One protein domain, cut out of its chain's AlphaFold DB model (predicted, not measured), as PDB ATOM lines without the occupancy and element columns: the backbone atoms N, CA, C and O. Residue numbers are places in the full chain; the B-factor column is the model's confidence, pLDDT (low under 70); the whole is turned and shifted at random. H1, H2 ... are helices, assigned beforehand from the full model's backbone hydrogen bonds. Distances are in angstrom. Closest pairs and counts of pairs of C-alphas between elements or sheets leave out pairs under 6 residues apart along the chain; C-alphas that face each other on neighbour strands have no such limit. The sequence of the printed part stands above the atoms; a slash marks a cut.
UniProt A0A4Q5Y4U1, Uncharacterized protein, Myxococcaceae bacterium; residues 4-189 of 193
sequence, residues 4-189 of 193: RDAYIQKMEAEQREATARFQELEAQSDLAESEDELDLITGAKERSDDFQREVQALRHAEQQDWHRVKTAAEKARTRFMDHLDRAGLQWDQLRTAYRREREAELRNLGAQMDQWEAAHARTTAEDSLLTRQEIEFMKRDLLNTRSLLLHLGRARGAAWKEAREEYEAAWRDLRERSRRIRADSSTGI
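This is residues 4 to 189 of the 193 residues of an uncharacterized protein of Myxococcaceae bacterium (UniProt A0A4Q5Y4U1). This is a long, thin rod with helix H3 running along most of its length; the hairpin of H1 and H2 packs on the first half of H3, while H4 packs on its second half, with H5 against H4. H1 and H5 meet end to end near the middle of the rod. The printed part has 186 residues with five named helices, H1 to H5 in chain order, and no named strand: all helix, an up-and-down bundle, each helix running against the one before. It is extended, with a radius of gyration of the C-alphas of 25.7 A and spans of 92 by 29 by 18 A.

H1 is residues 4 to 26, 32.5 A long, from C-alpha 4 at (-29.835, -59.027, 0.949). H2 is residues 35 to 60, 37.9 A. H3 is residues 66 to 120, 79.0 A, ending at C-alpha 120 (26.178, -25.329, 40.620). H4 is residues 132 to 154, 33.8 A. H5 is residues 157 to 187, 46.2 A, ending at C-alpha 187 (36.511, -24.951, 26.265).

H1 and H2 form a hairpin and touch, closest at the C-alphas of Glu 26 and Ile 41, 6.4 A, at a shallow tilt of 18 degrees. Residues 15 to 25 of H1 touch H3, closest at the C-alphas of Phe 22 and Leu 84, 6.9 A. H2 touches residues 66 to 87 of H3, with the C-alphas of Glu 54 and Ala 73 closest at 4.8 A; the tilt of 32 degrees is only just shallow. H4 touches residues 95 to 120 of H3, closest at the C-alphas of Glu 117 and Ile 135, 6.8 A. H4 and H5 form a hairpin and touch, closest at the C-alphas of Leu 152 and Ala 163, 5.1 A. H1 and H5 touch only at their ends, where the C-alphas of Glu 24 and Gly 157 are 4.2 A apart. H3 and H5 are near each other; H2 is apart from H4 and H5. Every O i to N i+4 pair is within hydrogen-bond range in H1, H3 and H4, against 20 of 22 in H2 and 24 of 27 in H5.

The two C-alphas farthest apart, those of Gln 64 and Thr 124, are 92.2 A apart. The printed part has no cut. The link from H3 to H4, 11 residues, is long. The pLDDT is under 70 at residues 124 to 129 and 182 to 189.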
ATOM      1  N   ARG A   4     -31.035 -59.194   1.763       90.38
ATOM      2  CA  ARG A   4     -29.835 -59.027   0.949       90.38
ATOM      3  C   ARG A   4     -29.267 -57.611   1.057       90.38
ATOM      4  O   ARG A   4     -28.073 -57.466   1.305       90.38
ATOM      5  N   ASP A   5     -30.105 -56.587   0.919       91.44
ATOM      6  CA  ASP A   5     -29.664 -55.189   1.013       91.44
ATOM      7  C   ASP A   5     -29.114 -54.872   2.408       91.44
ATOM      8  O   ASP A   5     -28.064 -54.245   2.536       91.44
ATOM      9  N   ALA A   6     -29.786 -55.358   3.457       94.56
ATOM     10  CA  ALA A   6     -29.338 -55.178   4.837       94.56
ATOM     11  C   ALA A   6     -27.980 -55.855   5.090       94.56
ATOM     12  O   ALA A   6     -27.104 -55.290   5.747       94.56
ATOM     13  N   TYR A   7     -27.779 -57.052   4.533       94.94
ATOM     14  CA  TYR A   7     -26.503 -57.752   4.625       94.94
ATOM     15  C   TYR A   7     -25.376 -56.997   3.905       94.94
ATOM     16  O   TYR A   7     -24.298 -56.829   4.470       94.94
ATOM     17  N   ILE A   8     -25.626 -56.490   2.695       94.75
ATOM     18  CA  ILE A   8     -24.645 -55.693   1.941       94.75
ATOM     19  C   ILE A   8     -24.261 -54.435   2.728       94.75
ATOM     20  O   ILE A   8     -23.075 -54.172   2.919       94.75
ATOM     21  N   GLN A   9     -25.244 -53.705   3.265       96.00
ATOM     22  CA  GLN A   9     -24.991 -52.516   4.086       96.00
ATOM     23  C   GLN A   9     -24.139 -52.825   5.320       96.00
ATOM     24  O   GLN A   9     -23.245 -52.046   5.660       96.00
ATOM     25  N   LYS A  10     -24.380 -53.967   5.976       96.50
ATOM     26  CA  LYS A  10     -23.542 -54.429   7.087       96.50
ATOM     27  C   LYS A  10     -22.097 -54.647   6.633       96.50
ATOM     28  O   LYS A  10     -21.189 -54.115   7.263       96.50
ATOM     29  N   MET A  11     -21.884 -55.388   5.546       96.62
ATOM     30  CA  MET A  11     -20.537 -55.680   5.042       96.62
ATOM     31  C   MET A  11     -19.785 -54.401   4.646       96.62
ATOM     32  O   MET A  11     -18.599 -54.273   4.927       96.62
ATOM     33  N   GLU A  12     -20.471 -53.418   4.062       96.00
ATOM     34  CA  GLU A  12     -19.896 -52.107   3.737       96.00
ATOM     35  C   GLU A  12     -19.554 -51.269   4.971       96.00
ATOM     36  O   GLU A  12     -18.615 -50.472   4.946       96.00
ATOM     37  N   ALA A  13     -20.344 -51.376   6.040       96.81
ATOM     38  CA  ALA A  13     -20.034 -50.718   7.303       96.81
ATOM     39  C   ALA A  13     -18.775 -51.329   7.931       96.81
ATOM     40  O   ALA A  13     -17.851 -50.596   8.275       96.81
ATOM     41  N   GLU A  14     -18.703 -52.660   7.987       95.81
ATOM     42  CA  GLU A  14     -17.535 -53.383   8.502       95.81
ATOM     43  C   GLU A  14     -16.281 -53.131   7.648       95.81
ATOM     44  O   GLU A  14     -15.193 -52.967   8.192       95.81
ATOM     45  N   GLN A  15     -16.421 -53.039   6.320       95.25
ATOM     46  CA  GLN A  15     -15.330 -52.649   5.424       95.25
ATOM     47  C   GLN A  15     -14.816 -51.246   5.756       95.25
ATOM     48  O   GLN A  15     -13.614 -51.068   5.931       95.25
ATOM     49  N   ARG A  16     -15.706 -50.254   5.882       94.38
ATOM     50  CA  ARG A  16     -15.312 -48.876   6.215       94.38
ATOM     51  C   ARG A  16     -14.600 -48.788   7.562       94.38
ATOM     52  O   ARG A  16     -13.594 -48.094   7.665       94.38
ATOM     53  N   GLU A  17     -15.099 -49.499   8.570       93.94
ATOM     54  CA  GLU A  17     -14.458 -49.570   9.885       93.94
ATOM     55  C   GLU A  17     -13.059 -50.197   9.796       93.94
ATOM     56  O   GLU A  17     -12.088 -49.633  10.302       93.94
ATOM     57  N   ALA A  18     -12.930 -51.328   9.101       93.00
ATOM     58  CA  ALA A  18     -11.655 -52.012   8.926       93.00
ATOM     59  C   ALA A  18     -10.642 -51.174   8.132       93.00
ATOM     60  O   ALA A  18      -9.471 -51.109   8.499       93.00
ATOM     61  N   THR A  19     -11.083 -50.474   7.085       91.25
ATOM     62  CA  THR A  19     -10.235 -49.550   6.324       91.25
ATOM     63  C   THR A  19      -9.776 -48.371   7.184       91.25
ATOM     64  O   THR A  19      -8.612 -47.990   7.102       91.25
ATOM     65  N   ALA A  20     -10.631 -47.823   8.053       91.12
ATOM     66  CA  ALA A  20     -10.221 -46.770   8.984       91.12
ATOM     67  C   ALA A  20      -9.158 -47.272   9.980       91.12
ATOM     68  O   ALA A  20      -8.166 -46.587  10.224       91.12
ATOM     69  N   ARG A  21      -9.320 -48.498  10.499       90.12
ATOM     70  CA  ARG A  21      -8.300 -49.156  11.337       90.12
ATOM     71  C   ARG A  21      -6.989 -49.361  10.579       90.12
ATOM     72  O   ARG A  21      -5.927 -49.099  11.129       90.12
ATOM     73  N   PHE A  22      -7.046 -49.798   9.321       91.31
ATOM     74  CA  PHE A  22      -5.859 -49.941   8.477       91.31
ATOM     75  C   PHE A  22      -5.128 -48.606   8.281       91.31
ATOM     76  O   PHE A  22      -3.922 -48.545   8.494       91.31
ATOM     77  N   GLN A  23      -5.853 -47.533   7.955       88.38
ATOM     78  CA  GLN A  23      -5.279 -46.191   7.794       88.38
ATOM     79  C   GLN A  23      -4.621 -45.683   9.081       88.38
ATOM     80  O   GLN A  23      -3.604 -44.993   9.031       88.38
ATOM     81  N   GLU A  24      -5.169 -46.036  10.247       86.75
ATOM     82  CA  GLU A  24      -4.538 -45.723  11.526       86.75
ATOM     83  C   GLU A  24      -3.186 -46.432  11.705       86.75
ATOM     84  O   GLU A  24      -2.248 -45.807  12.203       86.75
ATOM     85  N   LEU A  25      -3.073 -47.696  11.289       87.31
ATOM     86  CA  LEU A  25      -1.811 -48.444  11.327       87.31
ATOM     87  C   LEU A  25      -0.815 -47.915  10.285       87.31
ATOM     88  O   LEU A  25       0.360 -47.736  10.590       87.31
ATOM     89  N   GLU A  26      -1.280 -47.597   9.077       86.88
ATOM     90  CA  GLU A  26      -0.450 -47.031   8.005       86.88
ATOM     91  C   GLU A  26       0.149 -45.672   8.403       86.88
ATOM     92  O   GLU A  26       1.329 -45.417   8.160       86.88
ATOM     93  N   ALA A  27      -0.614 -44.825   9.103       84.31
ATOM     94  CA  ALA A  27      -0.123 -43.547   9.630       84.31
ATOM     95  C   ALA A  27       1.015 -43.699  10.661       84.31
ATOM     96  O   ALA A  27       1.698 -42.723  10.969       84.31
ATOM     97  N   GLN A  28       1.210 -44.905  11.199       81.25
ATOM     98  CA  GLN A  28       2.234 -45.236  12.193       81.25
ATOM     99  C   GLN A  28       3.422 -46.000  11.590       81.25
ATOM    100  O   GLN A  28       4.363 -46.325  12.312       81.25
ATOM    101  N   SER A  29       3.402 -46.240  10.276       81.19
ATOM    102  CA  SER A  29       4.424 -46.983   9.529       81.19
ATOM    103  C   SER A  29       5.847 -46.468   9.720       81.19
ATOM    104  O   SER A  29       6.782 -47.260   9.733       81.19
ATOM    105  N   ASP A  30       6.011 -45.169   9.975       78.94
ATOM    106  CA  ASP A  30       7.299 -44.536  10.262       78.94
ATOM    107  C   ASP A  30       7.980 -45.076  11.548       78.94
ATOM    108  O   ASP A  30       9.067 -44.616  11.907       78.94
ATOM    109  N   LEU A  31       7.315 -45.917  12.351       80.12
ATOM    110  CA  LEU A  31       7.931 -46.636  13.477       80.12
ATOM    111  C   LEU A  31       8.590 -47.958  13.065       80.12
ATOM    112  O   LEU A  31       9.311 -48.511  13.888       80.12
ATOM    113  N   ALA A  32       8.330 -48.480  11.863       80.50
ATOM    114  CA  ALA A  32       9.006 -49.685  11.402       80.50
ATOM    115  C   ALA A  32      10.505 -49.420  11.253       80.50
ATOM    116  O   ALA A  32      10.928 -48.489  10.564       80.50
ATOM    117  N   GLU A  33      11.299 -50.280  11.870       77.62
ATOM    118  CA  GLU A  33      12.754 -50.307  11.755       77.62
ATOM    119  C   GLU A  33      13.220 -51.486  10.884       77.62
ATOM    120  O   GLU A  33      14.400 -51.570  10.539       77.62
ATOM    121  N   SER A  34      12.302 -52.382  10.493       76.50
ATOM    122  CA  SER A  34      12.582 -53.575   9.686       76.50
ATOM    123  C   SER A  34      11.611 -53.780   8.517       76.50
ATOM    124  O   SER A  34      10.481 -53.290   8.509       76.50
ATOM    125  N   GLU A  35      12.059 -54.547   7.518       76.88
ATOM    126  CA  GLU A  35      11.246 -54.954   6.362       76.88
ATOM    127  C   GLU A  35      10.054 -55.826   6.788       76.88
ATOM    128  O   GLU A  35       8.937 -55.593   6.334       76.88
ATOM    129  N   ASP A  36      10.251 -56.724   7.762       78.31
ATOM    130  CA  ASP A  36       9.190 -57.567   8.332       78.31
ATOM    131  C   ASP A  36       8.031 -56.736   8.922       78.31
ATOM    132  O   ASP A  36       6.863 -57.119   8.822       78.31
ATOM    133  N   GLU A  37       8.324 -55.585   9.536       81.38
ATOM    134  CA  GLU A  37       7.308 -54.681  10.093       81.38
ATOM    135  C   GLU A  37       6.556 -53.908   9.003       81.38
ATOM    136  O   GLU A  37       5.349 -53.677   9.122       81.38
ATOM    137  N   LEU A  38       7.238 -53.545   7.912       79.62
ATOM    138  CA  LEU A  38       6.615 -52.919   6.743       79.62
ATOM    139  C   LEU A  38       5.724 -53.908   5.979       79.62
ATOM    140  O   LEU A  38       4.634 -53.539   5.530       79.62
ATOM    141  N   ASP A  39       6.123 -55.177   5.905       82.50
ATOM    142  CA  ASP A  39       5.345 -56.253   5.285       82.50
ATOM    143  C   ASP A  39       3.985 -56.466   5.964       82.50
ATOM    144  O   ASP A  39       3.003 -56.842   5.309       82.50
ATOM    145  N   LEU A  40       3.863 -56.148   7.257       80.56
ATOM    146  CA  LEU A  40       2.577 -56.169   7.957       80.56
ATOM    147  C   LEU A  40       1.580 -55.160   7.372       80.56
ATOM    148  O   LEU A  40       0.389 -55.474   7.275       80.56
ATOM    149  N   ILE A  41       2.045 -53.975   6.968       83.38
ATOM    150  CA  ILE A  41       1.206 -52.939   6.343       83.38
ATOM    151  C   ILE A  41       0.906 -53.316   4.899       83.38
ATOM    152  O   ILE A  41      -0.258 -53.281   4.489       83.38
ATOM    153  N   THR A  42       1.920 -53.734   4.140       82.00
ATOM    154  CA  THR A  42       1.749 -54.153   2.742       82.00
ATOM    155  C   THR A  42       0.738 -55.297   2.638       82.00
ATOM    156  O   THR A  42      -0.222 -55.214   1.871       82.00
ATOM    157  N   GLY A  43       0.848 -56.307   3.506       86.38
ATOM    158  CA  GLY A  43      -0.112 -57.408   3.568       86.38
ATOM    159  C   GLY A  43      -1.516 -56.994   4.032       86.38
ATOM    160  O   GLY A  43      -2.500 -57.633   3.653       86.38
ATOM    161  N   ALA A  44      -1.650 -55.933   4.837       88.06
ATOM    162  CA  ALA A  44      -2.956 -55.393   5.218       88.06
ATOM    163  C   ALA A  44      -3.641 -54.683   4.039       88.06
ATOM    164  O   ALA A  44      -4.846 -54.857   3.848       88.06
ATOM    165  N   LYS A  45      -2.876 -53.962   3.210       90.44
ATOM    166  CA  LYS A  45      -3.382 -53.292   2.006       90.44
ATOM    167  C   LYS A  45      -3.969 -54.280   1.001       90.44
ATOM    168  O   LYS A  45      -5.120 -54.134   0.603       90.44
ATOM    169  N   GLU A  46      -3.229 -55.337   0.669       91.62
ATOM    170  CA  GLU A  46      -3.697 -56.376  -0.261       91.62
ATOM    171  C   GLU A  46      -5.011 -57.024   0.201       91.62
ATOM    172  O   GLU A  46      -5.918 -57.272  -0.593       91.62
ATOM    173  N   ARG A  47      -5.136 -57.278   1.509       93.69
ATOM    174  CA  ARG A  47      -6.349 -57.853   2.108       93.69
ATOM    175  C   ARG A  47      -7.510 -56.860   2.169       93.69
ATOM    176  O   ARG A  47      -8.655 -57.282   2.018       93.69
ATOM    177  N   SER A  48      -7.233 -55.569   2.356       93.81
ATOM    178  CA  SER A  48      -8.236 -54.502   2.246       93.81
ATOM    179  C   SER A  48      -8.815 -54.447   0.831       93.81
ATOM    180  O   SER A  48     -10.035 -54.417   0.667       93.81
ATOM    181  N   ASP A  49      -7.951 -54.494  -0.185       94.88
ATOM    182  CA  ASP A  49      -8.353 -54.473  -1.594       94.88
ATOM    183  C   ASP A  49      -9.155 -55.731  -1.971       94.88
ATOM    184  O   ASP A  49     -10.183 -55.634  -2.650       94.88
ATOM    185  N   ASP A  50      -8.745 -56.907  -1.476       95.38
ATOM    186  CA  ASP A  50      -9.497 -58.162  -1.625       95.38
ATOM    187  C   ASP A  50     -10.897 -58.046  -1.007       95.38
ATOM    188  O   ASP A  50     -11.901 -58.331  -1.661       95.38
ATOM    189  N   PHE A  51     -10.990 -57.548   0.231       96.31
ATOM    190  CA  PHE A  51     -12.278 -57.385   0.895       96.31
ATOM    191  C   PHE A  51     -13.181 -56.383   0.165       96.31
ATOM    192  O   PHE A  51     -14.356 -56.669  -0.076       96.31
ATOM    193  N   GLN A  52     -12.633 -55.243  -0.258       95.25
ATOM    194  CA  GLN A  52     -13.360 -54.257  -1.051       95.25
ATOM    195  C   GLN A  52     -13.907 -54.868  -2.344       95.25
ATOM    196  O   GLN A  52     -15.077 -54.659  -2.676       95.25
ATOM    197  N   ARG A  53     -13.087 -55.639  -3.065       96.75
ATOM    198  CA  ARG A  53     -13.495 -56.312  -4.301       96.75
ATOM    199  C   ARG A  53     -14.668 -57.261  -4.066       96.75
ATOM    200  O   ARG A  53     -15.645 -57.200  -4.810       96.75
ATOM    201  N   GLU A  54     -14.609 -58.094  -3.030       97.00
ATOM    202  CA  GLU A  54     -15.677 -59.057  -2.735       97.00
ATOM    203  C   GLU A  54     -16.975 -58.377  -2.256       97.00
ATOM    204  O   GLU A  54     -18.075 -58.817  -2.600       97.00
ATOM    205  N   VAL A  55     -16.885 -57.250  -1.537       95.19
ATOM    206  CA  VAL A  55     -18.062 -56.434  -1.178       95.19
ATOM    207  C   VAL A  55     -18.703 -55.795  -2.415       95.19
ATOM    208  O   VAL A  55     -19.930 -55.769  -2.529       95.19
ATOM    209  N   GLN A  56     -17.909 -55.329  -3.385       94.88
ATOM    210  CA  GLN A  56     -18.465 -54.857  -4.658       94.88
ATOM    211  C   GLN A  56     -19.082 -56.007  -5.469       94.88
ATOM    212  O   GLN A  56     -20.161 -55.843  -6.035       94.88
ATOM    213  N   ALA A  57     -18.469 -57.193  -5.479       94.44
ATOM    214  CA  ALA A  57     -19.051 -58.369  -6.128       94.44
ATOM    215  C   ALA A  57     -20.412 -58.748  -5.511       94.44
ATOM    216  O   ALA A  57     -21.359 -59.052  -6.237       94.44
ATOM    217  N   LEU A  58     -20.550 -58.654  -4.183       93.50
ATOM    218  CA  LEU A  58     -21.811 -58.866  -3.461       93.50
ATOM    219  C   LEU A  58     -22.944 -57.951  -3.961       93.50
ATOM    220  O   LEU A  58     -24.078 -58.412  -4.139       93.50
ATOM    221  N   ARG A  59     -22.655 -56.671  -4.233       91.62
ATOM    222  CA  ARG A  59     -23.642 -55.724  -4.788       91.62
ATOM    223  C   ARG A  59     -24.185 -56.175  -6.138       91.62
ATOM    224  O   ARG A  59     -25.377 -56.033  -6.392       91.62
ATOM    225  N   HIS A  60     -23.327 -56.746  -6.976       92.38
ATOM    226  CA  HIS A  60     -23.659 -57.117  -8.351       92.38
ATOM    227  C   HIS A  60     -24.064 -58.584  -8.529       92.38
ATOM    228  O   HIS A  60     -24.442 -58.977  -9.627       92.38
ATOM    229  N   ALA A  61     -24.014 -59.398  -7.471       91.56
ATOM    230  CA  ALA A  61     -24.295 -60.825  -7.572       91.56
ATOM    231  C   ALA A  61     -25.728 -61.116  -8.056       91.56
ATOM    232  O   ALA A  61     -26.704 -60.501  -7.619       91.56
ATOM    233  N   GLU A  62     -25.891 -62.106  -8.919       90.00
ATOM    234  CA  GLU A  62     -27.215 -62.620  -9.262       90.00
ATOM    235  C   GLU A  62     -27.729 -63.575  -8.178       90.00
ATOM    236  O   GLU A  62     -26.981 -64.037  -7.315       90.00
ATOM    237  N   GLN A  63     -29.024 -63.901  -8.214       86.19
ATOM    238  CA  GLN A  63     -29.645 -64.751  -7.193       86.19
ATOM    239  C   GLN A  63     -29.030 -66.161  -7.136       86.19
ATOM    240  O   GLN A  63     -28.891 -66.721  -6.050       86.19
ATOM    241  N   GLN A  64     -28.598 -66.692  -8.283       88.88
ATOM    242  CA  GLN A  64     -27.917 -67.987  -8.404       88.88
ATOM    243  C   GLN A  64     -26.493 -67.993  -7.824       88.88
ATOM    244  O   GLN A  64     -26.046 -69.004  -7.291       88.88
ATOM    245  N   ASP A  65     -25.801 -66.853  -7.867       92.31
ATOM    246  CA  ASP A  65     -24.418 -66.707  -7.398       92.31
ATOM    247  C   ASP A  65     -24.313 -66.144  -5.976       92.31
ATOM    248  O   ASP A  65     -23.242 -66.184  -5.365       92.31
ATOM    249  N   TRP A  66     -25.420 -65.638  -5.430       91.62
ATOM    250  CA  TRP A  66     -25.470 -64.917  -4.161       91.62
ATOM    251  C   TRP A  66     -24.729 -65.632  -3.029       91.62
ATOM    252  O   TRP A  66     -23.901 -65.030  -2.349       91.62
ATOM    253  N   HIS A  67     -24.981 -66.929  -2.843       94.00
ATOM    254  CA  HIS A  67     -24.391 -67.685  -1.737       94.00
ATOM    255  C   HIS A  67     -22.873 -67.874  -1.893       94.00
ATOM    256  O   HIS A  67     -22.123 -67.791  -0.917       94.00
ATOM    257  N   ARG A  68     -22.410 -68.071  -3.135       95.69
ATOM    258  CA  ARG A  68     -20.987 -68.209  -3.470       95.69
ATOM    259  C   ARG A  68     -20.238 -66.907  -3.194       95.69
ATOM    260  O   ARG A  68     -19.223 -66.927  -2.503       95.69
ATOM    261  N   VAL A  69     -20.763 -65.784  -3.686       95.38
ATOM    262  CA  VAL A  69     -20.148 -64.457  -3.517       95.38
ATOM    263  C   VAL A  69     -20.199 -64.006  -2.054       95.38
ATOM    264  O   VAL A  69     -19.211 -63.500  -1.529       95.38
ATOM    265  N   LYS A  70     -21.299 -64.286  -1.346       95.81
ATOM    266  CA  LYS A  70     -21.402 -64.070   0.103       95.81
ATOM    267  C   LYS A  70     -20.305 -64.800   0.877       95.81
ATOM    268  O   LYS A  70     -19.622 -64.186   1.688       95.81
ATOM    269  N   THR A  71     -20.094 -66.080   0.584       97.06
ATOM    270  CA  THR A  71     -19.043 -66.880   1.233       97.06
ATOM    271  C   THR A  71     -17.646 -66.309   0.955       97.06
ATOM    272  O   THR A  71     -16.801 -66.269   1.851       97.06
ATOM    273  N   ALA A  72     -17.391 -65.844  -0.273       96.25
ATOM    274  CA  ALA A  72     -16.123 -65.214  -0.636       96.25
ATOM    275  C   ALA A  72     -15.887 -63.912   0.148       96.25
ATOM    276  O   ALA A  72     -14.825 -63.749   0.753       96.25
ATOM    277  N   ALA A  73     -16.900 -63.048   0.243       96.44
ATOM    278  CA  ALA A  73     -16.828 -61.813   1.017       96.44
ATOM    279  C   ALA A  73     -16.640 -62.051   2.523       96.44
ATOM    280  O   ALA A  73     -15.840 -61.362   3.152       96.44
ATOM    281  N   GLU A  74     -17.307 -63.048   3.111       97.75
ATOM    282  CA  GLU A  74     -17.111 -63.424   4.522       97.75
ATOM    283  C   GLU A  74     -15.691 -63.931   4.786       97.75
ATOM    284  O   GLU A  74     -15.082 -63.621   5.817       97.75
ATOM    285  N   LYS A  75     -15.129 -64.676   3.833       97.75
ATOM    286  CA  LYS A  75     -13.753 -65.164   3.907       97.75
ATOM    287  C   LYS A  75     -12.742 -64.022   3.798       97.75
ATOM    288  O   LYS A  75     -11.800 -63.989   4.589       97.75
ATOM    289  N   ALA A  76     -12.936 -63.097   2.858       96.69
ATOM    290  CA  ALA A  76     -12.088 -61.917   2.697       96.69
ATOM    291  C   ALA A  76     -12.153 -61.013   3.938       96.69
ATOM    292  O   ALA A  76     -11.115 -60.669   4.500       96.69
ATOM    293  N   ARG A  77     -13.365 -60.755   4.452       96.38
ATOM    294  CA  ARG A  77     -13.603 -60.057   5.725       96.38
ATOM    295  C   ARG A  77     -12.812 -60.683   6.865       96.38
ATOM    296  O   ARG A  77     -12.075 -59.984   7.546       96.38
ATOM    297  N   THR A  78     -12.965 -61.990   7.082       97.12
ATOM    298  CA  THR A  78     -12.313 -62.692   8.201       97.12
ATOM    299  C   THR A  78     -10.794 -62.588   8.095       97.12
ATOM    300  O   THR A  78     -10.140 -62.196   9.051       97.12
ATOM    301  N   ARG A  79     -10.231 -62.831   6.905       95.12
ATOM    302  CA  ARG A  79      -8.785 -62.701   6.667       95.12
ATOM    303  C   ARG A  79      -8.268 -61.291   6.920       95.12
ATOM    304  O   ARG A  79      -7.168 -61.143   7.444       95.12
ATOM    305  N   PHE A  80      -9.022 -60.273   6.511       95.62
ATOM    306  CA  PHE A  80      -8.617 -58.891   6.716       95.62
ATOM    307  C   PHE A  80      -8.675 -58.510   8.196       95.62
ATOM    308  O   PHE A  80      -7.689 -58.000   8.717       95.62
ATOM    309  N   MET A  81      -9.769 -58.835   8.890       94.56
ATOM    310  CA  MET A  81      -9.918 -58.564  10.324       94.56
ATOM    311  C   MET A  81      -8.860 -59.294  11.159       94.56
ATOM    312  O   MET A  81      -8.177 -58.653  11.952       94.56
ATOM    313  N   ASP A  82      -8.643 -60.590  10.915       94.19
ATOM    314  CA  ASP A  82      -7.613 -61.374  11.610       94.19
ATOM    315  C   ASP A  82      -6.216 -60.777  11.411       94.19
ATOM    316  O   ASP A  82      -5.382 -60.784  12.320       94.19
ATOM    317  N   HIS A  83      -5.935 -60.275  10.205       92.88
ATOM    318  CA  HIS A  83      -4.663 -59.621   9.917       92.88
ATOM    319  C   HIS A  83      -4.547 -58.272  10.626       92.88
ATOM    320  O   HIS A  83      -3.504 -57.997  11.209       92.88
ATOM    321  N   LEU A  84      -5.606 -57.456  10.625       92.81
ATOM    322  CA  LEU A  84      -5.635 -56.181  11.348       92.81
ATOM    323  C   LEU A  84      -5.467 -56.362  12.854       92.81
ATOM    324  O   LEU A  84      -4.819 -55.534  13.486       92.81
ATOM    325  N   ASP A  85      -6.017 -57.427  13.430       91.94
ATOM    326  CA  ASP A  85      -5.857 -57.714  14.853       91.94
ATOM    327  C   ASP A  85      -4.401 -58.075  15.183       91.94
ATOM    328  O   ASP A  85      -3.831 -57.543  16.135       91.94
ATOM    329  N   ARG A  86      -3.754 -58.915  14.363       90.31
ATOM    330  CA  ARG A  86      -2.329 -59.255  14.541       90.31
ATOM    331  C   ARG A  86      -1.419 -58.051  14.335       90.31
ATOM    332  O   ARG A  86      -0.569 -57.788  15.183       90.31
ATOM    333  N   ALA A  87      -1.625 -57.318  13.242       88.94
ATOM    334  CA  ALA A  87      -0.868 -56.111  12.946       88.94
ATOM    335  C   ALA A  87      -1.060 -55.076  14.063       88.94
ATOM    336  O   ALA A  87      -0.083 -54.532  14.561       88.94
ATOM    337  N   GLY A  88      -2.297 -54.866  14.526       88.56
ATOM    338  CA  GLY A  88      -2.605 -53.956  15.629       88.56
ATOM    339  C   GLY A  88      -1.836 -54.284  16.909       88.56
ATOM    340  O   GLY A  88      -1.234 -53.394  17.502       88.56
ATOM    341  N   LEU A  89      -1.769 -55.564  17.293       89.56
ATOM    342  CA  LEU A  89      -0.990 -55.994  18.460       89.56
ATOM    343  C   LEU A  89       0.509 -55.704  18.309       89.56
ATOM    344  O   LEU A  89       1.145 -55.276  19.272       89.56
ATOM    345  N   GLN A  90       1.080 -55.943  17.128       87.75
ATOM    346  CA  GLN A  90       2.495 -55.668  16.866       87.75
ATOM    347  C   GLN A  90       2.783 -54.162  16.869       87.75
ATOM    348  O   GLN A  90       3.732 -53.717  17.513       87.75
ATOM    349  N   TRP A  91       1.921 -53.353  16.256       86.94
ATOM    350  CA  TRP A  91       2.061 -51.896  16.259       86.94
ATOM    351  C   TRP A  91       1.929 -51.293  17.661       86.94
ATOM    352  O   TRP A  91       2.711 -50.415  18.033       86.94
ATOM    353  N   ASP A  92       1.021 -51.803  18.496       87.38
ATOM    354  CA  ASP A  92       0.919 -51.387  19.900       87.38
ATOM    355  C   ASP A  92       2.187 -51.721  20.703       87.38
ATOM    356  O   ASP A  92       2.597 -50.949  21.585       87.38
ATOM    357  N   GLN A  93       2.846 -52.842  20.391       89.44
ATOM    358  CA  GLN A  93       4.140 -53.193  20.982       89.44
ATOM    359  C   GLN A  93       5.229 -52.208  20.553       89.44
ATOM    360  O   GLN A  93       5.925 -51.690  21.428       89.44
ATOM    361  N   LEU A  94       5.322 -51.881  19.261       88.56
ATOM    362  CA  LEU A  94       6.288 -50.905  18.739       88.56
ATOM    363  C   LEU A  94       6.095 -49.525  19.364       88.56
ATOM    364  O   LEU A  94       7.037 -48.941  19.899       88.56
ATOM    365  N   ARG A  95       4.852 -49.037  19.428       88.12
ATOM    366  CA  ARG A  95       4.523 -47.776  20.112       88.12
ATOM    367  C   ARG A  95       4.939 -47.786  21.575       88.12
ATOM    368  O   ARG A  95       5.433 -46.784  22.097       88.12
ATOM    369  N   THR A  96       4.701 -48.902  22.256       90.25
ATOM    370  CA  THR A  96       5.053 -49.050  23.669       90.25
ATOM    371  C   THR A  96       6.566 -49.082  23.861       90.25
ATOM    372  O   THR A  96       7.058 -48.448  24.795       90.25
ATOM    373  N   ALA A  97       7.297 -49.788  22.998       91.31
ATOM    374  CA  ALA A  97       8.753 -49.859  23.019       91.31
ATOM    375  C   ALA A  97       9.368 -48.476  22.778       91.31
ATOM    376  O   ALA A  97      10.078 -47.976  23.651       91.31
ATOM    377  N   TYR A  98       8.971 -47.814  21.690       90.94
ATOM    378  CA  TYR A  98       9.382 -46.452  21.361       90.94
ATOM    379  C   TYR A  98       9.124 -45.483  22.525       90.94
ATOM    380  O   TYR A  98      10.019 -44.761  22.967       90.94
ATOM    381  N   ARG A  99       7.915 -45.498  23.112       91.88
ATOM    382  CA  ARG A  99       7.600 -44.622  24.253       91.88
ATOM    383  C   ARG A  99       8.493 -44.915  25.458       91.88
ATOM    384  O   ARG A  99       8.971 -43.979  26.091       91.88
ATOM    385  N   ARG A 100       8.719 -46.189  25.790       94.38
ATOM    386  CA  ARG A 100       9.572 -46.584  26.924       94.38
ATOM    387  C   ARG A 100      11.015 -46.138  26.735       94.38
ATOM    388  O   ARG A 100      11.628 -45.689  27.702       94.38
ATOM    389  N   GLU A 101      11.538 -46.255  25.520       94.44
ATOM    390  CA  GLU A 101      12.872 -45.769  25.176       94.44
ATOM    391  C   GLU A 101      12.960 -44.255  25.382       94.44
ATOM    392  O   GLU A 101      13.776 -43.784  26.175       94.44
ATOM    393  N   ARG A 102      12.038 -43.496  24.783       94.38
ATOM    394  CA  ARG A 102      11.963 -42.037  24.940       94.38
ATOM    395  C   ARG A 102      11.790 -41.592  26.394       94.38
ATOM    396  O   ARG A 102      12.441 -40.649  26.847       94.38
ATOM    397  N   GLU A 103      10.965 -42.287  27.175       96.38
ATOM    398  CA  GLU A 103      10.825 -42.051  28.617       96.38
ATOM    399  C   GLU A 103      12.144 -42.302  29.365       96.38
ATOM    400  O   GLU A 103      12.499 -41.546  30.274       96.38
ATOM    401  N   ALA A 104      12.884 -43.355  29.008       96.75
ATOM    402  CA  ALA A 104      14.181 -43.655  29.605       96.75
ATOM    403  C   ALA A 104      15.223 -42.579  29.274       96.75
ATOM    404  O   ALA A 104      15.914 -42.113  30.183       96.75
ATOM    405  N   GLU A 105      15.283 -42.121  28.023       95.00
ATOM    406  CA  GLU A 105      16.167 -41.030  27.607       95.00
ATOM    407  C   GLU A 105      15.864 -39.725  28.365       95.00
ATOM    408  O   GLU A 105      16.775 -39.095  28.910       95.00
ATOM    409  N   LEU A 106      14.585 -39.346  28.491       95.81
ATOM    410  CA  LEU A 106      14.163 -38.153  29.240       95.81
ATOM    411  C   LEU A 106      14.415 -38.269  30.750       95.81
ATOM    412  O   LEU A 106      14.639 -37.261  31.429       95.81
ATOM    413  N   ARG A 107      14.352 -39.479  31.318       95.94
ATOM    414  CA  ARG A 107      14.747 -39.714  32.716       95.94
ATOM    415  C   ARG A 107      16.249 -39.545  32.896       95.94
ATOM    416  O   ARG A 107      16.656 -38.851  33.823       95.94
ATOM    417  N   ASN A 108      17.050 -40.120  32.002       94.38
ATOM    418  CA  ASN A 108      18.505 -39.996  32.040       94.38
ATOM    419  C   ASN A 108      18.950 -38.531  31.900       94.38
ATOM    420  O   ASN A 108      19.804 -38.062  32.649       94.38
ATOM    421  N   LEU A 109      18.345 -37.782  30.975       92.75
ATOM    422  CA  LEU A 109      18.655 -36.364  30.821       92.75
ATOM    423  C   LEU A 109      18.242 -35.546  32.054       92.75
ATOM    424  O   LEU A 109      19.007 -34.700  32.504       92.75
ATOM    425  N   GLY A 110      17.077 -35.836  32.644       93.19
ATOM    426  CA  GLY A 110      16.656 -35.202  33.898       93.19
ATOM    427  C   GLY A 110      17.643 -35.439  35.042       93.19
ATOM    428  O   GLY A 110      18.049 -34.489  35.697       93.19
ATOM    429  N   ALA A 111      18.113 -36.678  35.210       93.44
ATOM    430  CA  ALA A 111      19.115 -36.998  36.226       93.44
ATOM    431  C   ALA A 111      20.441 -36.246  36.007       93.44
ATOM    432  O   ALA A 111      21.075 -35.824  36.972       93.44
ATOM    433  N   GLN A 112      20.859 -36.044  34.751       89.25
ATOM    434  CA  GLN A 112      22.032 -35.221  34.429       89.25
ATOM    435  C   GLN A 112      21.813 -33.746  34.802       89.25
ATOM    436  O   GLN A 112      22.708 -33.127  35.371       89.25
ATOM    437  N   MET A 113      20.624 -33.195  34.545       88.69
ATOM    438  CA  MET A 113      20.289 -31.819  34.928       88.69
ATOM    439  C   MET A 113      20.264 -31.619  36.448       88.69
ATOM    440  O   MET A 113      20.787 -30.618  36.933       88.69
ATOM    441  N   ASP A 114      19.725 -32.580  37.202       88.69
ATOM    442  CA  ASP A 114      19.726 -32.539  38.670       88.69
ATOM    443  C   ASP A 114      21.162 -32.569  39.228       88.69
ATOM    444  O   ASP A 114      21.488 -31.876  40.195       88.69
ATOM    445  N   GLN A 115      22.064 -33.323  38.586       86.50
ATOM    446  CA  GLN A 115      23.489 -33.316  38.932       86.50
ATOM    447  C   GLN A 115      24.145 -31.960  38.651       86.50
ATOM    448  O   GLN A 115      24.940 -31.501  39.472       86.50
ATOM    449  N   TRP A 116      23.815 -31.305  37.532       84.75
ATOM    450  CA  TRP A 116      24.333 -29.971  37.209       84.75
ATOM    451  C   TRP A 116      23.858 -28.912  38.194       84.75
ATOM    452  O   TRP A 116      24.661 -28.108  38.656       84.75
ATOM    453  N   GLU A 117      22.582 -28.938  38.575       84.75
ATOM    454  CA  GLU A 117      22.049 -28.033  39.592       84.75
ATOM    455  C   GLU A 117      22.741 -28.237  40.944       84.75
ATOM    456  O   GLU A 117      23.173 -27.275  41.580       84.75
ATOM    457  N   ALA A 118      22.915 -29.493  41.364       84.44
ATOM    458  CA  ALA A 118      23.606 -29.811  42.606       84.44
ATOM    459  C   ALA A 118      25.100 -29.443  42.568       84.44
ATOM    460  O   ALA A 118      25.683 -29.164  43.617       84.44
ATOM    461  N   ALA A 119      25.744 -29.493  41.399       80.44
ATOM    462  CA  ALA A 119      27.112 -29.018  41.214       80.44
ATOM    463  C   ALA A 119      27.166 -27.486  41.306       80.44
ATOM    464  O   ALA A 119      27.939 -26.966  42.104       80.44
ATOM    465  N   HIS A 120      26.273 -26.787  40.598       77.38
ATOM    466  CA  HIS A 120      26.178 -25.329  40.620       77.38
ATOM    467  C   HIS A 120      25.949 -24.783  42.038       77.38
ATOM    468  O   HIS A 120      26.601 -23.827  42.446       77.38
ATOM    469  N   ALA A 121      25.086 -25.429  42.831       78.25
ATOM    470  CA  ALA A 121      24.819 -25.043  44.219       78.25
ATOM    471  C   ALA A 121      26.035 -25.183  45.159       78.25
ATOM    472  O   ALA A 121      26.036 -24.603  46.245       78.25
ATOM    473  N   ARG A 122      27.047 -25.972  44.773       75.06
ATOM    474  CA  ARG A 122      28.264 -26.233  45.562       75.06
ATOM    475  C   ARG A 122      29.475 -25.416  45.104       75.06
ATOM    476  O   ARG A 122      30.461 -25.372  45.832       75.06
ATOM    477  N   THR A 123      29.410 -24.789  43.932       70.44
ATOM    478  CA  THR A 123      30.486 -23.975  43.350       70.44
ATOM    479  C   THR A 123      30.231 -22.485  43.557       70.44
ATOM    480  O   THR A 123      29.092 -22.026  43.476       70.44
ATOM    481  N   THR A 124      31.290 -21.708  43.779       62.03
ATOM    482  CA  THR A 124      31.259 -20.243  43.689       62.03
ATOM    483  C   THR A 124      30.780 -19.814  42.298       62.03
ATOM    484  O   THR A 124      31.089 -20.470  41.308       62.03
ATOM    485  N   ALA A 125      29.989 -18.738  42.203       59.16
ATOM    486  CA  ALA A 125      29.322 -18.340  40.954       59.16
ATOM    487  C   ALA A 125      30.288 -18.082  39.778       59.16
ATOM    488  O   ALA A 125      29.877 -18.216  38.630       59.16
ATOM    489  N   GLU A 126      31.552 -17.757  40.067       55.75
ATOM    490  CA  GLU A 126      32.625 -17.555  39.081       55.75
ATOM    491  C   GLU A 126      33.173 -18.870  38.490       55.75
ATOM    492  O   GLU A 126      33.660 -18.863  37.365       55.75
ATOM    493  N   ASP A 127      33.031 -20.001  39.192       55.84
ATOM    494  CA  ASP A 127      33.513 -21.322  38.749       55.84
ATOM    495  C   ASP A 127      32.438 -22.141  38.014       55.84
ATOM    496  O   ASP A 127      32.706 -23.226  37.491       55.84
ATOM    497  N   SER A 128      31.190 -21.660  37.997       58.75
ATOM    498  CA  SER A 128      30.093 -22.377  37.354       58.75
ATOM    499  C   SER A 128      30.009 -22.058  35.868       58.75
ATOM    500  O   SER A 128      29.650 -20.954  35.471       58.75
ATOM    501  N   LEU A 129      30.233 -23.080  35.045       64.25
ATOM    502  CA  LEU A 129      30.102 -23.026  33.583       64.25
ATOM    503  C   LEU A 129      28.644 -22.900  33.104       64.25
ATOM    504  O   LEU A 129      28.403 -22.642  31.931       64.25
ATOM    505  N   LEU A 130      27.680 -23.107  34.002       70.62
ATOM    506  CA  LEU A 130      26.248 -22.996  33.744       70.62
ATOM    507  C   LEU A 130      25.638 -21.910  34.620       70.62
ATOM    508  O   LEU A 130      25.824 -21.908  35.842       70.62
ATOM    509  N   THR A 131      24.844 -21.033  34.014       78.00
ATOM    510  CA  THR A 131      24.024 -20.087  34.763       78.00
ATOM    511  C   THR A 131      22.786 -20.786  35.320       78.00
ATOM    512  O   THR A 131      22.190 -21.675  34.704       78.00
ATOM    513  N   ARG A 132      22.316 -20.328  36.483       79.75
ATOM    514  CA  ARG A 132      21.035 -20.774  37.051       79.75
ATOM    515  C   ARG A 132      19.868 -20.631  36.064       79.75
ATOM    516  O   ARG A 132      18.978 -21.474  36.053       79.75
ATOM    517  N   GLN A 133      19.869 -19.587  35.231       82.31
ATOM    518  CA  GLN A 133      18.819 -19.356  34.234       82.31
ATOM    519  C   GLN A 133      18.814 -20.424  33.131       82.31
ATOM    520  O   GLN A 133      17.741 -20.875  32.737       82.31
ATOM    521  N   GLU A 134      19.985 -20.872  32.670       84.06
ATOM    522  CA  GLU A 134      20.095 -21.947  31.673       84.06
ATOM    523  C   GLU A 134      19.605 -23.288  32.222       84.06
ATOM    524  O   GLU A 134      18.898 -24.017  31.522       84.06
ATOM    525  N   ILE A 135      19.914 -23.599  33.486       84.25
ATOM    526  CA  ILE A 135      19.433 -24.819  34.155       84.25
ATOM    527  C   ILE A 135      17.902 -24.800  34.284       84.25
ATOM    528  O   ILE A 135      17.243 -25.781  33.938       84.25
ATOM    529  N   GLU A 136      17.318 -23.685  34.729       86.56
ATOM    530  CA  GLU A 136      15.859 -23.534  34.840       86.56
ATOM    531  C   GLU A 136      15.160 -23.645  33.480       86.56
ATOM    532  O   GLU A 136      14.140 -24.327  33.336       86.56
ATOM    533  N   PHE A 137      15.730 -23.021  32.449       88.94
ATOM    534  CA  PHE A 137      15.201 -23.095  31.093       88.94
ATOM    535  C   PHE A 137      15.227 -24.529  30.547       88.94
ATOM    536  O   PHE A 137      14.217 -25.026  30.047       88.94
ATOM    537  N   MET A 138      16.337 -25.242  30.741       90.25
ATOM    538  CA  MET A 138      16.463 -26.655  30.387       90.25
ATOM    539  C   MET A 138      15.458 -27.553  31.117       90.25
ATOM    540  O   MET A 138      14.864 -28.441  30.501       90.25
ATOM    541  N   LYS A 139      15.230 -27.324  32.415       91.38
ATOM    542  CA  LYS A 139      14.219 -28.062  33.184       91.38
ATOM    543  C   LYS A 139      12.816 -27.830  32.633       91.38
ATOM    544  O   LYS A 139      12.041 -28.781  32.505       91.38
ATOM    545  N   ARG A 140      12.488 -26.591  32.263       93.38
ATOM    546  CA  ARG A 140      11.210 -26.266  31.617       93.38
ATOM    547  C   ARG A 140      11.060 -26.973  30.267       93.38
ATOM    548  O   ARG A 140      10.007 -27.561  30.019       93.38
ATOM    549  N   ASP A 141      12.096 -26.971  29.432       94.00
ATOM    550  CA  ASP A 141      12.092 -27.670  28.140       94.00
ATOM    551  C   ASP A 141      11.945 -29.191  28.308       94.00
ATOM    552  O   ASP A 141      11.200 -29.838  27.565       94.00
ATOM    553  N   LEU A 142      12.589 -29.772  29.324       95.31
ATOM    554  CA  LEU A 142      12.441 -31.184  29.676       95.31
ATOM    555  C   LEU A 142      10.998 -31.518  30.078       95.31
ATOM    556  O   LEU A 142      10.455 -32.531  29.631       95.31
ATOM    557  N   LEU A 143      10.363 -30.679  30.900       95.94
ATOM    558  CA  LEU A 143       8.959 -30.848  31.292       95.94
ATOM    559  C   LEU A 143       8.016 -30.728  30.091       95.94
ATOM    560  O   LEU A 143       7.113 -31.554  29.943       95.94
ATOM    561  N   ASN A 144       8.251 -29.754  29.210       96.50
ATOM    562  CA  ASN A 144       7.478 -29.596  27.980       96.50
ATOM    563  C   ASN A 144       7.600 -30.839  27.084       96.50
ATOM    564  O   ASN A 144       6.598 -31.414  26.666       96.50
ATOM    565  N   THR A 145       8.825 -31.326  26.881       96.88
ATOM    566  CA  THR A 145       9.098 -32.520  26.068       96.88
ATOM    567  C   THR A 145       8.456 -33.781  26.665       96.88
ATOM    568  O   THR A 145       7.906 -34.607  25.936       96.88
ATOM    569  N   ARG A 146       8.440 -33.922  28.001       96.75
ATOM    570  CA  ARG A 146       7.693 -34.993  28.692       96.75
ATOM    571  C   ARG A 146       6.186 -34.891  28.453       96.75
ATOM    572  O   ARG A 146       5.542 -35.914  28.237       96.75
ATOM    573  N   SER A 147       5.627 -33.682  28.475       96.88
ATOM    574  CA  SER A 147       4.208 -33.453  28.178       96.88
ATOM    575  C   SER A 147       3.857 -33.867  26.745       96.88
ATOM    576  O   SER A 147       2.873 -34.577  26.534       96.88
ATOM    577  N   LEU A 148       4.701 -33.512  25.770       97.19
ATOM    578  CA  LEU A 148       4.536 -33.924  24.373       97.19
ATOM    579  C   LEU A 148       4.610 -35.447  24.209       97.19
ATOM    580  O   LEU A 148       3.785 -36.026  23.508       97.19
ATOM    581  N   LEU A 149       5.511 -36.132  24.925       95.81
ATOM    582  CA  LEU A 149       5.570 -37.599  24.899       95.81
ATOM    583  C   LEU A 149       4.293 -38.251  25.457       95.81
ATOM    584  O   LEU A 149       3.810 -39.252  24.922       95.81
ATOM    585  N   LEU A 150       3.715 -37.677  26.518       94.75
ATOM    586  CA  LEU A 150       2.427 -38.125  27.057       94.75
ATOM    587  C   LEU A 150       1.286 -37.893  26.058       94.75
ATOM    588  O   LEU A 150       0.398 -38.743  25.946       94.75
ATOM    589  N   HIS A 151       1.308 -36.770  25.336       94.25
ATOM    590  CA  HIS A 151       0.341 -36.471  24.282       94.25
ATOM    591  C   HIS A 151       0.453 -37.467  23.119       94.25
ATOM    592  O   HIS A 151      -0.543 -38.101  22.767       94.25
ATOM    593  N   LEU A 152       1.668 -37.711  22.622       92.38
ATOM    594  CA  LEU A 152       1.965 -38.726  21.608       92.38
ATOM    595  C   LEU A 152       1.463 -40.120  22.015       92.38
ATOM    596  O   LEU A 152       0.896 -40.857  21.206       92.38
ATOM    597  N   GLY A 153       1.601 -40.476  23.295       88.81
ATOM    598  CA  GLY A 153       1.087 -41.736  23.833       88.81
ATOM    599  C   GLY A 153      -0.436 -41.898  23.734       88.81
ATOM    600  O   GLY A 153      -0.918 -43.030  23.747       88.81
ATOM    601  N   ARG A 154      -1.191 -40.798  23.630       90.25
ATOM    602  CA  ARG A 154      -2.662 -40.780  23.517       90.25
ATOM    603  C   ARG A 154      -3.149 -40.534  22.090       90.25
ATOM    604  O   ARG A 154      -4.295 -40.863  21.792       90.25
ATOM    605  N   ALA A 155      -2.305 -39.966  21.235       88.94
ATOM    606  CA  ALA A 155      -2.638 -39.663  19.854       88.94
ATOM    607  C   ALA A 155      -2.898 -40.939  19.027       88.94
ATOM    608  O   ALA A 155      -2.363 -42.019  19.310       88.94
ATOM    609  N   ARG A 156      -3.771 -40.815  18.029       83.62
ATOM    610  CA  ARG A 156      -4.309 -41.896  17.186       83.62
ATOM    611  C   ARG A 156      -4.422 -41.389  15.746       83.62
ATOM    612  O   ARG A 156      -4.600 -40.187  15.541       83.62
ATOM    613  N   GLY A 157      -4.355 -42.291  14.768       81.00
ATOM    614  CA  GLY A 157      -4.500 -41.956  13.343       81.00
ATOM    615  C   GLY A 157      -3.606 -40.795  12.884       81.00
ATOM    616  O   GLY A 157      -2.448 -40.706  13.276       81.00
ATOM    617  N   ALA A 158      -4.152 -39.871  12.086       79.81
ATOM    618  CA  ALA A 158      -3.400 -38.728  11.551       79.81
ATOM    619  C   ALA A 158      -2.799 -37.811  12.638       79.81
ATOM    620  O   ALA A 158      -1.685 -37.320  12.473       79.81
ATOM    621  N   ALA A 159      -3.487 -37.641  13.773       86.81
ATOM    622  CA  ALA A 159      -2.998 -36.826  14.890       86.81
ATOM    623  C   ALA A 159      -1.749 -37.425  15.556       86.81
ATOM    624  O   ALA A 159      -0.987 -36.722  16.214       86.81
ATOM    625  N   TRP A 160      -1.524 -38.734  15.401       88.00
ATOM    626  CA  TRP A 160      -0.320 -39.375  15.915       88.00
ATOM    627  C   TRP A 160       0.941 -38.882  15.200       88.00
ATOM    628  O   TRP A 160       1.954 -38.649  15.858       88.00
ATOM    629  N   LYS A 161       0.869 -38.674  13.879       86.50
ATOM    630  CA  LYS A 161       2.012 -38.213  13.087       86.50
ATOM    631  C   LYS A 161       2.449 -36.811  13.506       86.50
ATOM    632  O   LYS A 161       3.617 -36.606  13.814       86.50
ATOM    633  N   GLU A 162       1.494 -35.893  13.612       90.12
ATOM    634  CA  GLU A 162       1.730 -34.525  14.084       90.12
ATOM    635  C   GLU A 162       2.321 -34.521  15.503       90.12
ATOM    636  O   GLU A 162       3.392 -33.960  15.730       90.12
ATOM    637  N   ALA A 163       1.715 -35.264  16.438       92.19
ATOM    638  CA  ALA A 163       2.228 -35.374  17.804       92.19
ATOM    639  C   ALA A 163       3.652 -35.962  17.866       92.19
ATOM    640  O   ALA A 163       4.432 -35.614  18.757       92.19
ATOM    641  N   ARG A 164       4.010 -36.868  16.943       91.38
ATOM    642  CA  ARG A 164       5.365 -37.428  16.863       91.38
ATOM    643  C   ARG A 164       6.350 -36.395  16.346       91.38
ATOM    644  O   ARG A 164       7.425 -36.271  16.924       91.38
ATOM    645  N   GLU A 165       6.005 -35.683  15.282       92.25
ATOM    646  CA  GLU A 165       6.852 -34.637  14.707       92.25
ATOM    647  C   GLU A 165       7.134 -33.531  15.731       92.25
ATOM    648  O   GLU A 165       8.294 -33.162  15.929       92.25
ATOM    649  N   GLU A 166       6.106 -33.078  16.455       95.06
ATOM    650  CA  GLU A 166       6.244 -32.109  17.549       95.06
ATOM    651  C   GLU A 166       7.161 -32.622  18.663       95.06
ATOM    652  O   GLU A 166       8.071 -31.915  19.110       95.06
ATOM    653  N   TYR A 167       6.947 -33.867  19.103       96.00
ATOM    654  CA  TYR A 167       7.779 -34.495  20.122       96.00
ATOM    655  C   TYR A 167       9.244 -34.603  19.673       96.00
ATOM    656  O   TYR A 167      10.141 -34.212  20.419       96.00
ATOM    657  N   GLU A 168       9.502 -35.110  18.467       94.88
ATOM    658  CA  GLU A 168      10.857 -35.312  17.946       94.88
ATOM    659  C   GLU A 168      11.587 -33.985  17.711       94.88
ATOM    660  O   GLU A 168      12.794 -33.891  17.945       94.88
ATOM    661  N   ALA A 169      10.874 -32.936  17.293       96.50
ATOM    662  CA  ALA A 169      11.431 -31.592  17.195       96.50
ATOM    663  C   ALA A 169      11.862 -31.066  18.574       96.50
ATOM    664  O   ALA A 169      13.026 -30.703  18.756       96.50
ATOM    665  N   ALA A 170      10.964 -31.114  19.566       96.12
ATOM    666  CA  ALA A 170      11.269 -30.684  20.931       96.12
ATOM    667  C   ALA A 170      12.412 -31.503  21.554       96.12
ATOM    668  O   ALA A 170      13.305 -30.952  22.204       96.12
ATOM    669  N   TRP A 171      12.429 -32.815  21.313       96.19
ATOM    670  CA  TRP A 171      13.478 -33.706  21.792       96.19
ATOM    671  C   TRP A 171      14.842 -33.392  21.171       96.19
ATOM    672  O   TRP A 171      15.848 -33.317  21.884       96.19
ATOM    673  N   ARG A 172      14.891 -33.161  19.855       95.44
ATOM    674  CA  ARG A 172      16.119 -32.780  19.147       95.44
ATOM    675  C   ARG A 172      16.676 -31.460  19.669       95.44
ATOM    676  O   ARG A 172      17.873 -31.393  19.956       95.44
ATOM    677  N   ASP A 173      15.820 -30.458  19.840       94.25
ATOM    678  CA  ASP A 173      16.202 -29.146  20.365       94.25
ATOM    679  C   ASP A 173      16.743 -29.252  21.793       94.25
ATOM    680  O   ASP A 173      17.800 -28.697  22.106       94.25
ATOM    681  N   LEU A 174      16.077 -30.034  22.645       93.88
ATOM    682  CA  LEU A 174      16.516 -30.294  24.013       93.88
ATOM    683  C   LEU A 174      17.888 -30.990  24.052       93.88
ATOM    684  O   LEU A 174      18.780 -30.571  24.796       93.88
ATOM    685  N   ARG A 175      18.098 -32.022  23.222       92.56
ATOM    686  CA  ARG A 175      19.395 -32.715  23.111       92.56
ATOM    687  C   ARG A 175      20.497 -31.813  22.577       92.56
ATOM    688  O   ARG A 175      21.644 -31.943  22.996       92.56
ATOM    689  N   GLU A 176      20.191 -30.962  21.607       91.25
ATOM    690  CA  GLU A 176      21.148 -30.014  21.036       91.25
ATOM    691  C   GLU A 176      21.570 -28.971  22.075       91.25
ATOM    692  O   GLU A 176      22.765 -28.779  22.289       91.25
ATOM    693  N   ARG A 177      20.616 -28.377  22.800       87.31
ATOM    694  CA  ARG A 177      20.902 -27.440  23.901       87.31
ATOM    695  C   ARG A 177      21.736 -28.093  25.001       87.31
ATOM    696  O   ARG A 177      22.758 -27.542  25.403       87.31
ATOM    697  N   SER A 178      21.367 -29.308  25.410       86.00
ATOM    698  CA  SER A 178      22.146 -30.096  26.372       86.00
ATOM    699  C   SER A 178      23.580 -30.363  25.893       86.00
ATOM    700  O   SER A 178      24.508 -30.323  26.703       86.00
ATOM    701  N   ARG A 179      23.783 -30.633  24.597       85.38
ATOM    702  CA  ARG A 179      25.121 -30.844  24.025       85.38
ATOM    703  C   ARG A 179      25.946 -29.561  23.986       85.38
ATOM    704  O   ARG A 179      27.120 -29.630  24.326       85.38
ATOM    705  N   ARG A 180      25.360 -28.416  23.621       80.81
ATOM    706  CA  ARG A 180      26.066 -27.118  23.601       80.81
ATOM    707  C   ARG A 180      26.594 -26.736  24.975       80.81
ATOM    708  O   ARG A 180      27.774 -26.458  25.114       80.81
ATOM    709  N   ILE A 181      25.764 -26.896  25.998       73.75
ATOM    710  CA  ILE A 181      26.158 -26.690  27.396       73.75
ATOM    711  C   ILE A 181      27.354 -27.572  27.795       73.75
ATOM    712  O   ILE A 181      28.266 -27.127  28.492       73.75
ATOM    713  N   ARG A 182      27.400 -28.823  27.316       68.94
ATOM    714  CA  ARG A 182      28.552 -29.716  27.525       68.94
ATOM    715  C   ARG A 182      29.794 -29.295  26.717       68.94
ATOM    716  O   ARG A 182      30.911 -29.534  27.162       68.94
ATOM    717  N   ALA A 183      29.619 -28.715  25.533       63.34
ATOM    718  CA  ALA A 183      30.727 -28.262  24.694       63.34
ATOM    719  C   ALA A 183      31.373 -26.986  25.258       63.34
ATOM    720  O   ALA A 183      32.589 -26.960  25.438       63.34
ATOM    721  N   ASP A 184      30.569 -25.994  25.642       58.31
ATOM    722  CA  ASP A 184      31.051 -24.719  26.192       58.31
ATOM    723  C   ASP A 184      31.763 -24.908  27.543       58.31
ATOM    724  O   ASP A 184      32.752 -24.234  27.840       58.31
ATOM    725  N   SER A 185      31.346 -25.913  28.323       52.62
ATOM    726  CA  SER A 185      32.034 -26.310  29.558       52.62
ATOM    727  C   SER A 185      33.410 -26.960  29.335       52.62
ATOM    728  O   SER A 185      34.255 -26.927  30.225       52.62
ATOM    729  N   SER A 186      33.683 -27.515  28.149       50.97
ATOM    730  CA  SER A 186      34.981 -28.137  27.831       50.97
ATOM    731  C   SER A 186      36.040 -27.137  27.347       50.97
ATOM    732  O   SER A 186      37.234 -27.353  27.545       50.97
ATOM    733  N   THR A 187      35.621 -26.008  26.774       48.53
ATOM    734  CA  THR A 187      36.511 -24.951  26.265       48.53
ATOM    735  C   THR A 187      37.036 -23.998  27.344       48.53
ATOM    736  O   THR A 187      37.992 -23.272  27.089       48.53
ATOM    737  N   GLY A 188      36.482 -24.032  28.561       44.41
ATOM    738  CA  GLY A 188      36.945 -23.230  29.703       44.41
ATOM    739  C   GLY A 188      38.211 -23.748  30.409       44.41
ATOM    740  O   GLY A 188      38.737 -23.059  31.276       44.41
ATOM    741  N   ILE A 189      38.722 -24.936  30.046       46.97
ATOM    742  CA  ILE A 189      39.918 -25.565  30.661       46.97
ATOM    743  C   ILE A 189      41.178 -25.384  29.780       46.97
ATOM    744  O   ILE A 189      42.219 -25.991  30.017       46.97
TER     745      ILE A 189